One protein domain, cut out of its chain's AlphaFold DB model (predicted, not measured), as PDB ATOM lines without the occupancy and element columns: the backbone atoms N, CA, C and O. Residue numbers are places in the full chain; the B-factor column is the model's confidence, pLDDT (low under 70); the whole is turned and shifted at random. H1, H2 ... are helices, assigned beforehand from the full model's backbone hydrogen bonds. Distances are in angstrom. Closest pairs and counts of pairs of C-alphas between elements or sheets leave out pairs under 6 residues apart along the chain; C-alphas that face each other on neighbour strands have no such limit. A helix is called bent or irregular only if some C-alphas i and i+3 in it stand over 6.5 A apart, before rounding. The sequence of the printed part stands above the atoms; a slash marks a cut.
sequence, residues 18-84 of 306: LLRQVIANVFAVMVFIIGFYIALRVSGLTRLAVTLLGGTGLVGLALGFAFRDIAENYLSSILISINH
ATOM      1  N   LEU A  18     -26.976  -3.441  48.123       78.44
ATOM      2  CA  LEU A  18     -27.139  -4.683  48.874       78.44
ATOM      3  C   LEU A  18     -28.541  -5.287  48.726       78.44
ATOM      4  O   LEU A  18     -28.666  -6.472  48.424       78.44
ATOM      5  N   LEU A  19     -29.605  -4.487  48.867       82.25
ATOM      6  CA  LEU A  19     -30.985  -4.979  48.752       82.25
ATOM      7  C   LEU A  19     -31.280  -5.483  47.340       82.25
ATOM      8  O   LEU A  19     -31.862  -6.552  47.167       82.25
ATOM      9  N   ARG A  20     -30.821  -4.749  46.319       85.62
ATOM     10  CA  ARG A  20     -30.986  -5.156  44.919       85.62
ATOM     11  C   ARG A  20     -30.275  -6.477  44.630       85.62
ATOM     12  O   ARG A  20     -30.837  -7.325  43.941       85.62
ATOM     13  N   GLN A  21     -29.063  -6.657  45.151       87.88
ATOM     14  CA  GLN A  21     -28.299  -7.888  44.964       87.88
ATOM     15  C   GLN A  21     -28.949  -9.080  45.676       87.88
ATOM     16  O   GLN A  21     -29.048 -10.154  45.087       87.88
ATOM     17  N   VAL A  22     -29.457  -8.889  46.898       88.38
ATOM     18  CA  VAL A  22     -30.196  -9.932  47.628       88.38
ATOM     19  C   VAL A  22     -31.456 -10.340  46.866       88.38
ATOM     20  O   VAL A  22     -31.659 -11.528  46.627       88.38
ATOM     21  N   ILE A  23     -32.265  -9.375  46.416       89.75
ATOM     22  CA  ILE A  23     -33.487  -9.653  45.648       89.75
ATOM     23  C   ILE A  23     -33.147 -10.397  44.347       89.75
ATOM     24  O   ILE A  23     -33.742 -11.435  44.065       89.75
ATOM     25  N   ALA A  24     -32.159  -9.923  43.581       89.50
ATOM     26  CA  ALA A  24     -31.731 -10.576  42.343       89.50
ATOM     27  C   ALA A  24     -31.249 -12.017  42.574       89.50
ATOM     28  O   ALA A  24     -31.613 -12.908  41.810       89.50
ATOM     29  N   ASN A  25     -30.490 -12.261  43.646       91.12
ATOM     30  CA  ASN A  25     -30.030 -13.601  44.007       91.12
ATOM     31  C   ASN A  25     -31.195 -14.521  44.387       91.12
ATOM     32  O   ASN A  25     -31.236 -15.661  43.930       91.12
ATOM     33  N   VAL A  26     -32.161 -14.034  45.172       90.38
ATOM     34  CA  VAL A  26     -33.358 -14.809  45.534       90.38
ATOM     35  C   VAL A  26     -34.151 -15.184  44.281       90.38
ATOM     36  O   VAL A  26     -34.470 -16.358  44.094       90.38
ATOM     37  N   PHE A  27     -34.403 -14.229  43.381       93.44
ATOM     38  CA  PHE A  27     -35.079 -14.500  42.108       93.44
ATOM     39  C   PHE A  27     -34.295 -15.481  41.230       93.44
ATOM     40  O   PHE A  27     -34.889 -16.409  40.684       93.44
ATOM     41  N   ALA A  28     -32.973 -15.324  41.116       93.00
ATOM     42  CA  ALA A  28     -32.127 -16.221  40.331       93.00
ATOM     43  C   ALA A  28     -32.162 -17.659  40.868       93.00
ATOM     44  O   ALA A  28     -32.329 -18.595  40.088       93.00
ATOM     45  N   VAL A  29     -32.079 -17.840  42.191       91.75
ATOM     46  CA  VAL A  29     -32.213 -19.155  42.838       91.75
ATOM     47  C   VAL A  29     -33.600 -19.744  42.588       91.75
ATOM     48  O   VAL A  29     -33.707 -20.920  42.245       91.75
ATOM     49  N   MET A  30     -34.664 -18.942  42.689       90.50
ATOM     50  CA  MET A  30     -36.029 -19.415  42.449       90.50
ATOM     51  C   MET A  30     -36.218 -19.896  41.002       90.50
ATOM     52  O   MET A  30     -36.732 -20.991  40.771       90.50
ATOM     53  N   VAL A  31     -35.744 -19.114  40.026       94.75
ATOM     54  CA  VAL A  31     -35.773 -19.475  38.600       94.75
ATOM     55  C   VAL A  31     -34.924 -20.717  38.334       94.75
ATOM     56  O   VAL A  31     -35.364 -21.602  37.602       94.75
ATOM     57  N   PHE A  32     -33.745 -20.823  38.953       93.94
ATOM     58  CA  PHE A  32     -32.881 -21.996  38.833       93.94
ATOM     59  C   PHE A  32     -33.565 -23.263  39.357       93.94
ATOM     60  O   PHE A  32     -33.580 -24.269  38.655       93.94
ATOM     61  N   ILE A  33     -34.187 -23.215  40.540       90.50
ATOM     62  CA  ILE A  33     -34.915 -24.355  41.123       90.50
ATOM     63  C   ILE A  33     -36.072 -24.788  40.210       90.50
ATOM     64  O   ILE A  33     -36.236 -25.979  39.943       90.50
ATOM     65  N   ILE A  34     -36.849 -23.833  39.688       90.75
ATOM     66  CA  ILE A  34     -37.964 -24.118  38.772       90.75
ATOM     67  C   ILE A  34     -37.448 -24.727  37.461       90.75
ATOM     68  O   ILE A  34     -37.962 -25.751  37.009       90.75
ATOM     69  N   GLY A  35     -36.415 -24.131  36.862       92.94
ATOM     70  CA  GLY A  35     -35.794 -24.632  35.634       92.94
ATOM     71  C   GLY A  35     -35.210 -26.034  35.812       92.94
ATOM     72  O   GLY A  35     -35.432 -26.907  34.973       92.94
ATOM     73  N   PHE A  36     -34.544 -26.282  36.940       91.50
ATOM     74  CA  PHE A  36     -34.011 -27.589  37.312       91.50
ATOM     75  C   PHE A  36     -35.119 -28.642  37.445       91.50
ATOM     76  O   PHE A  36     -34.992 -29.751  36.920       91.50
ATOM     77  N   TYR A  37     -36.250 -28.289  38.061       89.69
ATOM     78  CA  TYR A  37     -37.409 -29.178  38.163       89.69
ATOM     79  C   TYR A  37     -38.006 -29.524  36.789       89.69
ATOM     80  O   TYR A  37     -38.298 -30.690  36.509       89.69
ATOM     81  N   ILE A  38     -38.146 -28.531  35.903       91.06
ATOM     82  CA  ILE A  38     -38.623 -28.746  34.529       91.06
ATOM     83  C   ILE A  38     -37.666 -29.675  33.769       91.06
ATOM     84  O   ILE A  38     -38.123 -30.624  33.129       91.06
ATOM     85  N   ALA A  39     -36.352 -29.465  33.886       93.00
ATOM     86  CA  ALA A  39     -35.343 -30.300  33.235       93.00
ATOM     87  C   ALA A  39     -35.401 -31.767  33.702       93.00
ATOM     88  O   ALA A  39     -35.378 -32.680  32.871       93.00
ATOM     89  N   LEU A  40     -35.554 -32.013  35.010       90.50
ATOM     90  CA  LEU A  40     -35.729 -33.366  35.558       90.50
ATOM     91  C   LEU A  40     -37.006 -34.038  35.045       90.50
ATOM     92  O   LEU A  40     -37.002 -35.236  34.749       90.50
ATOM     93  N   ARG A  41     -38.096 -33.273  34.911       87.69
ATOM     94  CA  ARG A  41     -39.367 -33.781  34.385       87.69
ATOM     95  C   ARG A  41     -39.245 -34.190  32.917       87.69
ATOM     96  O   ARG A  41     -39.690 -35.280  32.573       87.69
ATOM     97  N   VAL A  42     -38.640 -33.344  32.079       92.00
ATOM     98  CA  VAL A  42     -38.428 -33.625  30.645       92.00
ATOM     99  C   VAL A  42     -37.481 -34.809  30.441       92.00
ATOM    100  O   VAL A  42     -37.693 -35.612  29.541       92.00
ATOM    101  N   SER A  43     -36.496 -34.983  31.324       93.88
ATOM    102  CA  SER A  43     -35.537 -36.098  31.270       93.88
ATOM    103  C   SER A  43     -36.116 -37.448  31.729       93.88
ATOM    104  O   SER A  43     -35.386 -38.430  31.811       93.88
ATOM    105  N   GLY A  44     -37.407 -37.521  32.079       91.19
ATOM    106  CA  GLY A  44     -38.054 -38.751  32.558       91.19
ATOM    107  C   GLY A  44     -37.750 -39.114  34.019       91.19
ATOM    108  O   GLY A  44     -38.224 -40.134  34.517       91.19
ATOM    109  N   LEU A  45     -37.023 -38.265  34.755       93.31
ATOM    110  CA  LEU A  45     -36.641 -38.464  36.162       93.31
ATOM    111  C   LEU A  45     -37.752 -38.019  37.131       93.31
ATOM    112  O   LEU A  45     -37.500 -37.473  38.207       93.31
ATOM    113  N   THR A  46     -39.016 -38.262  36.782       87.25
ATOM    114  CA  THR A  46     -40.170 -37.721  37.515       87.25
ATOM    115  C   THR A  46     -40.204 -38.165  38.982       87.25
ATOM    116  O   THR A  46     -40.532 -37.366  39.851       87.25
ATOM    117  N   ARG A  47     -39.799 -39.406  39.296       89.62
ATOM    118  CA  ARG A  47     -39.744 -39.901  40.690       89.62
ATOM    119  C   ARG A  47     -38.712 -39.153  41.542       89.62
ATOM    120  O   ARG A  47     -38.983 -38.838  42.701       89.62
ATOM    121  N   LEU A  48     -37.554 -38.834  40.962       88.94
ATOM    122  CA  LEU A  48     -36.529 -38.033  41.633       88.94
ATOM    123  C   LEU A  48     -36.995 -36.586  41.797       88.94
ATOM    124  O   LEU A  48     -36.837 -36.025  42.875       88.94
ATOM    125  N   ALA A  49     -37.651 -36.019  40.782       87.69
ATOM    126  CA  ALA A  49     -38.230 -34.680  40.854       87.69
ATOM    127  C   ALA A  49     -39.254 -34.553  42.001       87.69
ATOM    128  O   ALA A  49     -39.191 -33.594  42.763       87.69
ATOM    129  N   VAL A  50     -40.141 -35.540  42.179       87.75
ATOM    130  CA  VAL A  50     -41.122 -35.570  43.284       87.75
ATOM    131  C   VAL A  50     -40.440 -35.706  44.649       87.75
ATOM    132  O   VAL A  50     -40.814 -35.016  45.593       87.75
ATOM    133  N   THR A  51     -39.411 -36.550  44.757       90.25
ATOM    134  CA  THR A  51     -38.659 -36.734  46.013       90.25
ATOM    135  C   THR A  51     -37.921 -35.452  46.408       90.25
ATOM    136  O   THR A  51     -37.988 -35.015  47.557       90.25
ATOM    137  N   LEU A  52     -37.263 -34.807  45.441       89.19
ATOM    138  CA  LEU A  52     -36.588 -33.528  45.643       89.19
ATOM    139  C   LEU A  52     -37.578 -32.407  45.955       89.19
ATOM    140  O   LEU A  52     -37.280 -31.568  46.799       89.19
ATOM    141  N   LEU A  53     -38.762 -32.407  45.340       88.12
ATOM    142  CA  LEU A  53     -39.832 -31.464  45.666       88.12
ATOM    143  C   LEU A  53     -40.317 -31.641  47.112       88.12
ATOM    144  O   LEU A  53     -40.498 -30.655  47.818       88.12
ATOM    145  N   GLY A  54     -40.453 -32.882  47.589       89.19
ATOM    146  CA  GLY A  54     -40.768 -33.163  48.993       89.19
ATOM    147  C   GLY A  54     -39.688 -32.655  49.958       89.19
ATOM    148  O   GLY A  54     -40.000 -31.971  50.931       89.19
ATOM    149  N   GLY A  55     -38.412 -32.925  49.661       89.75
ATOM    150  CA  GLY A  55     -37.284 -32.456  50.476       89.75
ATOM    151  C   GLY A  55     -37.124 -30.932  50.474       89.75
ATOM    152  O   GLY A  55     -36.982 -30.316  51.529       89.75
ATOM    153  N   THR A  56     -37.212 -30.298  49.304       89.44
ATOM    154  CA  THR A  56     -37.167 -28.830  49.175       89.44
ATOM    155  C   THR A  56     -38.391 -28.156  49.792       89.44
ATOM    156  O   THR A  56     -38.249 -27.079  50.363       89.44
ATOM    157  N   GLY A  57     -39.562 -28.800  49.775       90.50
ATOM    158  CA  GLY A  57     -40.757 -28.339  50.483       90.50
ATOM    159  C   GLY A  57     -40.566 -28.274  52.001       90.50
ATOM    160  O   GLY A  57     -40.927 -27.273  52.617       90.50
ATOM    161  N   LEU A  58     -39.930 -29.285  52.603       93.75
ATOM    162  CA  LEU A  58     -39.571 -29.275  54.030       93.75
ATOM    163  C   LEU A  58     -38.572 -28.160  54.370       93.75
ATOM    164  O   LEU A  58     -38.761 -27.446  55.354       93.75
ATOM    165  N   VAL A  59     -37.539 -27.970  53.540       91.81
ATOM    166  CA  VAL A  59     -36.577 -26.862  53.701       91.81
ATOM    167  C   VAL A  59     -37.282 -25.508  53.576       91.81
ATOM    168  O   VAL A  59     -37.034 -24.605  54.373       91.81
ATOM    169  N   GLY A  60     -38.206 -25.375  52.621       91.12
ATOM    170  CA  GLY A  60     -39.027 -24.180  52.442       91.12
ATOM    171  C   GLY A  60     -39.914 -23.880  53.652       91.12
ATOM    172  O   GLY A  60     -39.997 -22.728  54.068       91.12
ATOM    173  N   LEU A  61     -40.518 -24.904  54.264       94.00
ATOM    174  CA  LEU A  61     -41.303 -24.757  55.493       94.00
ATOM    175  C   LEU A  61     -40.434 -24.267  56.663       94.00
ATOM    176  O   LEU A  61     -40.817 -23.333  57.363       94.00
ATOM    177  N   ALA A  62     -39.252 -24.865  56.852       93.81
ATOM    178  CA  ALA A  62     -38.316 -24.465  57.901       93.81
ATOM    179  C   ALA A  62     -37.858 -23.006  57.732       93.81
ATOM    180  O   ALA A  62     -37.866 -22.238  58.694       93.81
ATOM    181  N   LEU A  63     -37.537 -22.601  56.497       90.75
ATOM    182  CA  LEU A  63     -37.250 -21.203  56.170       90.75
ATOM    183  C   LEU A  63     -38.464 -20.307  56.449       90.75
ATOM    184  O   LEU A  63     -38.313 -19.264  57.075       90.75
ATOM    185  N   GLY A  64     -39.672 -20.720  56.061       91.81
ATOM    186  CA  GLY A  64     -40.905 -19.977  56.332       91.81
ATOM    187  C   GLY A  64     -41.125 -19.708  57.823       91.81
ATOM    188  O   GLY A  64     -41.460 -18.585  58.199       91.81
ATOM    189  N   PHE A  65     -40.861 -20.694  58.683       93.50
ATOM    190  CA  PHE A  65     -40.902 -20.491  60.132       93.50
ATOM    191  C   PHE A  65     -39.811 -19.543  60.628       93.50
ATOM    192  O   PHE A  65     -40.106 -18.698  61.468       93.50
ATOM    193  N   ALA A  66     -38.595 -19.615  60.081       91.50
ATOM    194  CA  ALA A  66     -37.522 -18.685  60.433       91.50
ATOM    195  C   ALA A  66     -37.843 -17.226  60.044       91.50
ATOM    196  O   ALA A  66     -37.460 -16.300  60.753       91.50
ATOM    197  N   PHE A  67     -38.571 -17.006  58.943       90.38
ATOM    198  CA  PHE A  67     -38.973 -15.668  58.486       90.38
ATOM    199  C   PHE A  67     -40.279 -15.150  59.104       90.38
ATOM    200  O   PHE A  67     -40.619 -13.981  58.896       90.38
ATOM    201  N   ARG A  68     -41.005 -15.979  59.864       90.25
ATOM    202  CA  ARG A  68     -42.318 -15.635  60.427       90.25
ATOM    203  C   ARG A  68     -42.283 -14.331  61.223       90.25
ATOM    204  O   ARG A  68     -43.105 -13.456  60.968       90.25
ATOM    205  N   ASP A  69     -41.313 -14.174  62.119       87.00
ATOM    206  CA  ASP A  69     -41.226 -13.009  63.009       87.00
ATOM    207  C   ASP A  69     -40.921 -11.711  62.247       87.00
ATOM    208  O   ASP A  69     -41.389 -10.629  62.611       87.00
ATOM    209  N   ILE A  70     -40.163 -11.808  61.150       87.12
ATOM    210  CA  ILE A  70     -39.852 -10.668  60.279       87.12
ATOM    211  C   ILE A  70     -41.109 -10.243  59.519       87.12
ATOM    212  O   ILE A  70     -41.459  -9.060  59.517       87.12
ATOM    213  N   ALA A  71     -41.803 -11.206  58.902       87.81
ATOM    214  CA  ALA A  71     -43.043 -10.952  58.174       87.81
ATOM    215  C   ALA A  71     -44.121 -10.364  59.095       87.81
ATOM    216  O   ALA A  71     -44.823  -9.428  58.717       87.81
ATOM    217  N   GLU A  72     -44.212 -10.872  60.321       89.94
ATOM    218  CA  GLU A  72     -45.168 -10.411  61.316       89.94
ATOM    219  C   GLU A  72     -44.901  -8.969  61.765       89.94
ATOM    220  O   GLU A  72     -45.823  -8.152  61.769       89.94
ATOM    221  N   ASN A  73     -43.650  -8.623  62.091       87.94
ATOM    222  CA  ASN A  73     -43.285  -7.246  62.435       87.94
ATOM    223  C   ASN A  73     -43.575  -6.283  61.280       87.94
ATOM    224  O   ASN A  73     -44.121  -5.206  61.506       87.94
ATOM    225  N   TYR A  74     -43.255  -6.682  60.048       88.25
ATOM    226  CA  TYR A  74     -43.499  -5.859  58.867       88.25
ATOM    227  C   TYR A  74     -44.996  -5.632  58.618       88.25
ATOM    228  O   TYR A  74     -45.428  -4.493  58.438       88.25
ATOM    229  N   LEU A  75     -45.803  -6.697  58.677       90.06
ATOM    230  CA  LEU A  75     -47.254  -6.599  58.533       90.06
ATOM    231  C   LEU A  75     -47.869  -5.743  59.648       90.06
ATOM    232  O   LEU A  75     -48.747  -4.930  59.379       90.06
ATOM    233  N   SER A  76     -47.366  -5.870  60.876       90.25
ATOM    234  CA  SER A  76     -47.816  -5.064  62.014       90.25
ATOM    235  C   SER A  76     -47.532  -3.578  61.802       90.25
ATOM    236  O   SER A  76     -48.414  -2.756  62.031       90.25
ATOM    237  N   SER A  77     -46.350  -3.221  61.287       87.56
ATOM    238  CA  SER A  77     -46.020  -1.838  60.913       87.56
ATOM    239  C   SER A  77     -47.010  -1.269  59.890       87.56
ATOM    240  O   SER A  77     -47.507  -0.159  60.071       87.56
ATOM    241  N   ILE A  78     -47.340  -2.038  58.842       88.56
ATOM    242  CA  ILE A  78     -48.315  -1.629  57.817       88.56
ATOM    243  C   ILE A  78     -49.705  -1.448  58.432       88.56
ATOM    244  O   ILE A  78     -50.357  -0.436  58.200       88.56
ATOM    245  N   LEU A  79     -50.166  -2.407  59.234       89.50
ATOM    246  CA  LEU A  79     -51.508  -2.367  59.814       89.50
ATOM    247  C   LEU A  79     -51.666  -1.247  60.845       89.50
ATOM    248  O   LEU A  79     -52.715  -0.605  60.869       89.50
ATOM    249  N   ILE A  80     -50.636  -0.963  61.646       89.56
ATOM    250  CA  ILE A  80     -50.613   0.210  62.534       89.56
ATOM    251  C   ILE A  80     -50.694   1.493  61.700       89.56
ATOM    252  O   ILE A  80     -51.491   2.373  62.018       89.56
ATOM    253  N   SER A  81     -49.935   1.574  60.604       86.56
ATOM    254  CA  SER A  81     -49.948   2.736  59.711       86.56
ATOM    255  C   SER A  81     -51.255   2.913  58.942       86.56
ATOM    256  O   SER A  81     -51.540   4.022  58.519       86.56
ATOM    257  N   ILE A  82     -52.035   1.859  58.705       88.12
ATOM    258  CA  ILE A  82     -53.334   1.974  58.025       88.12
ATOM    259  C   ILE A  82     -54.419   2.325  59.042       88.12
ATOM    260  O   ILE A  82     -55.154   3.297  58.863       88.12
ATOM    261  N   ASN A  83     -54.500   1.556  60.128       87.62
ATOM    262  CA  ASN A  83     -55.601   1.647  61.085       87.62
ATOM    263  C   ASN A  83     -55.449   2.799  62.078       87.62
ATOM    264  O   ASN A  83     -56.440   3.172  62.697       87.62
ATOM    265  N   HIS A  84     -54.239   3.341  62.243       87.38
ATOM    266  CA  HIS A  84     -53.959   4.462  63.139       87.38
ATOM    267  C   HIS A  84     -54.593   4.301  64.537       87.38
ATOM    268  O   HIS A  84     -55.360   5.166  64.966       87.38
TER     269      HIS A  84
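AT A GLANCE: This is residues 18 to 84 of the 306 residues of the protein "Small-conductance mechanosensitive channel" of Rhodopirellula pilleata (UniProt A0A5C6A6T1). Two long helices joined by a tight turn make an open helical hairpin that touches near the turn, and the second helix, bent, runs on past it as a free arm. From the turn, H1 and H2a spread like a narrow V, and H2b sticks out beyond. The printed part has 67 residues with two named helices, H1 then H2, and no named strand; its class is all helix. It is extended, with a radius of gyration of the C-alphas of 17.0 A, a rod spanning 55 by 24 by 18 A.

HOW THE PARTS SIT: H1, residues 18 to 42, touches H2a, residues 46 to 66, with residues 37 to 41 alone, and H2a touches it with residues 46 to 49 alone. Their closest C-alphas, of Leu 40 and Ala 49, are 6.0 A apart. They form a helical hairpin at a shallow tilt of 25 degrees, opposite ways. H2b, residues 69 to 83, is apart from H1. In H1, H2a and H2b every O i to N i+4 pair is within hydrogen-bond range.

IN THESE COORDINATES: H1 begins at C-alpha 18 (-27.139, -4.683, 48.874) and is 36.0 A long. By its hydrogen bonds H2, residues 46 to 83, was assigned as one helix, but it is bent: C-alphas 66 and 69 are 7.3 A apart. Arms H2a, 29.9 A, and H2b, 20.6 A, stand at a steep tilt of 61 degrees. H2b ends at C-alpha 83 (-55.601, 1.647, 61.085).

THE WHOLE: The C-alphas farthest apart, of Gly 44 and His 84, are 55.3 A apart. Residues 18 to 32 and 57 to 84 stand free. The printed part has no cut, its link H1 to H2 is tight, and no printed residue is under 70 in pLDDT.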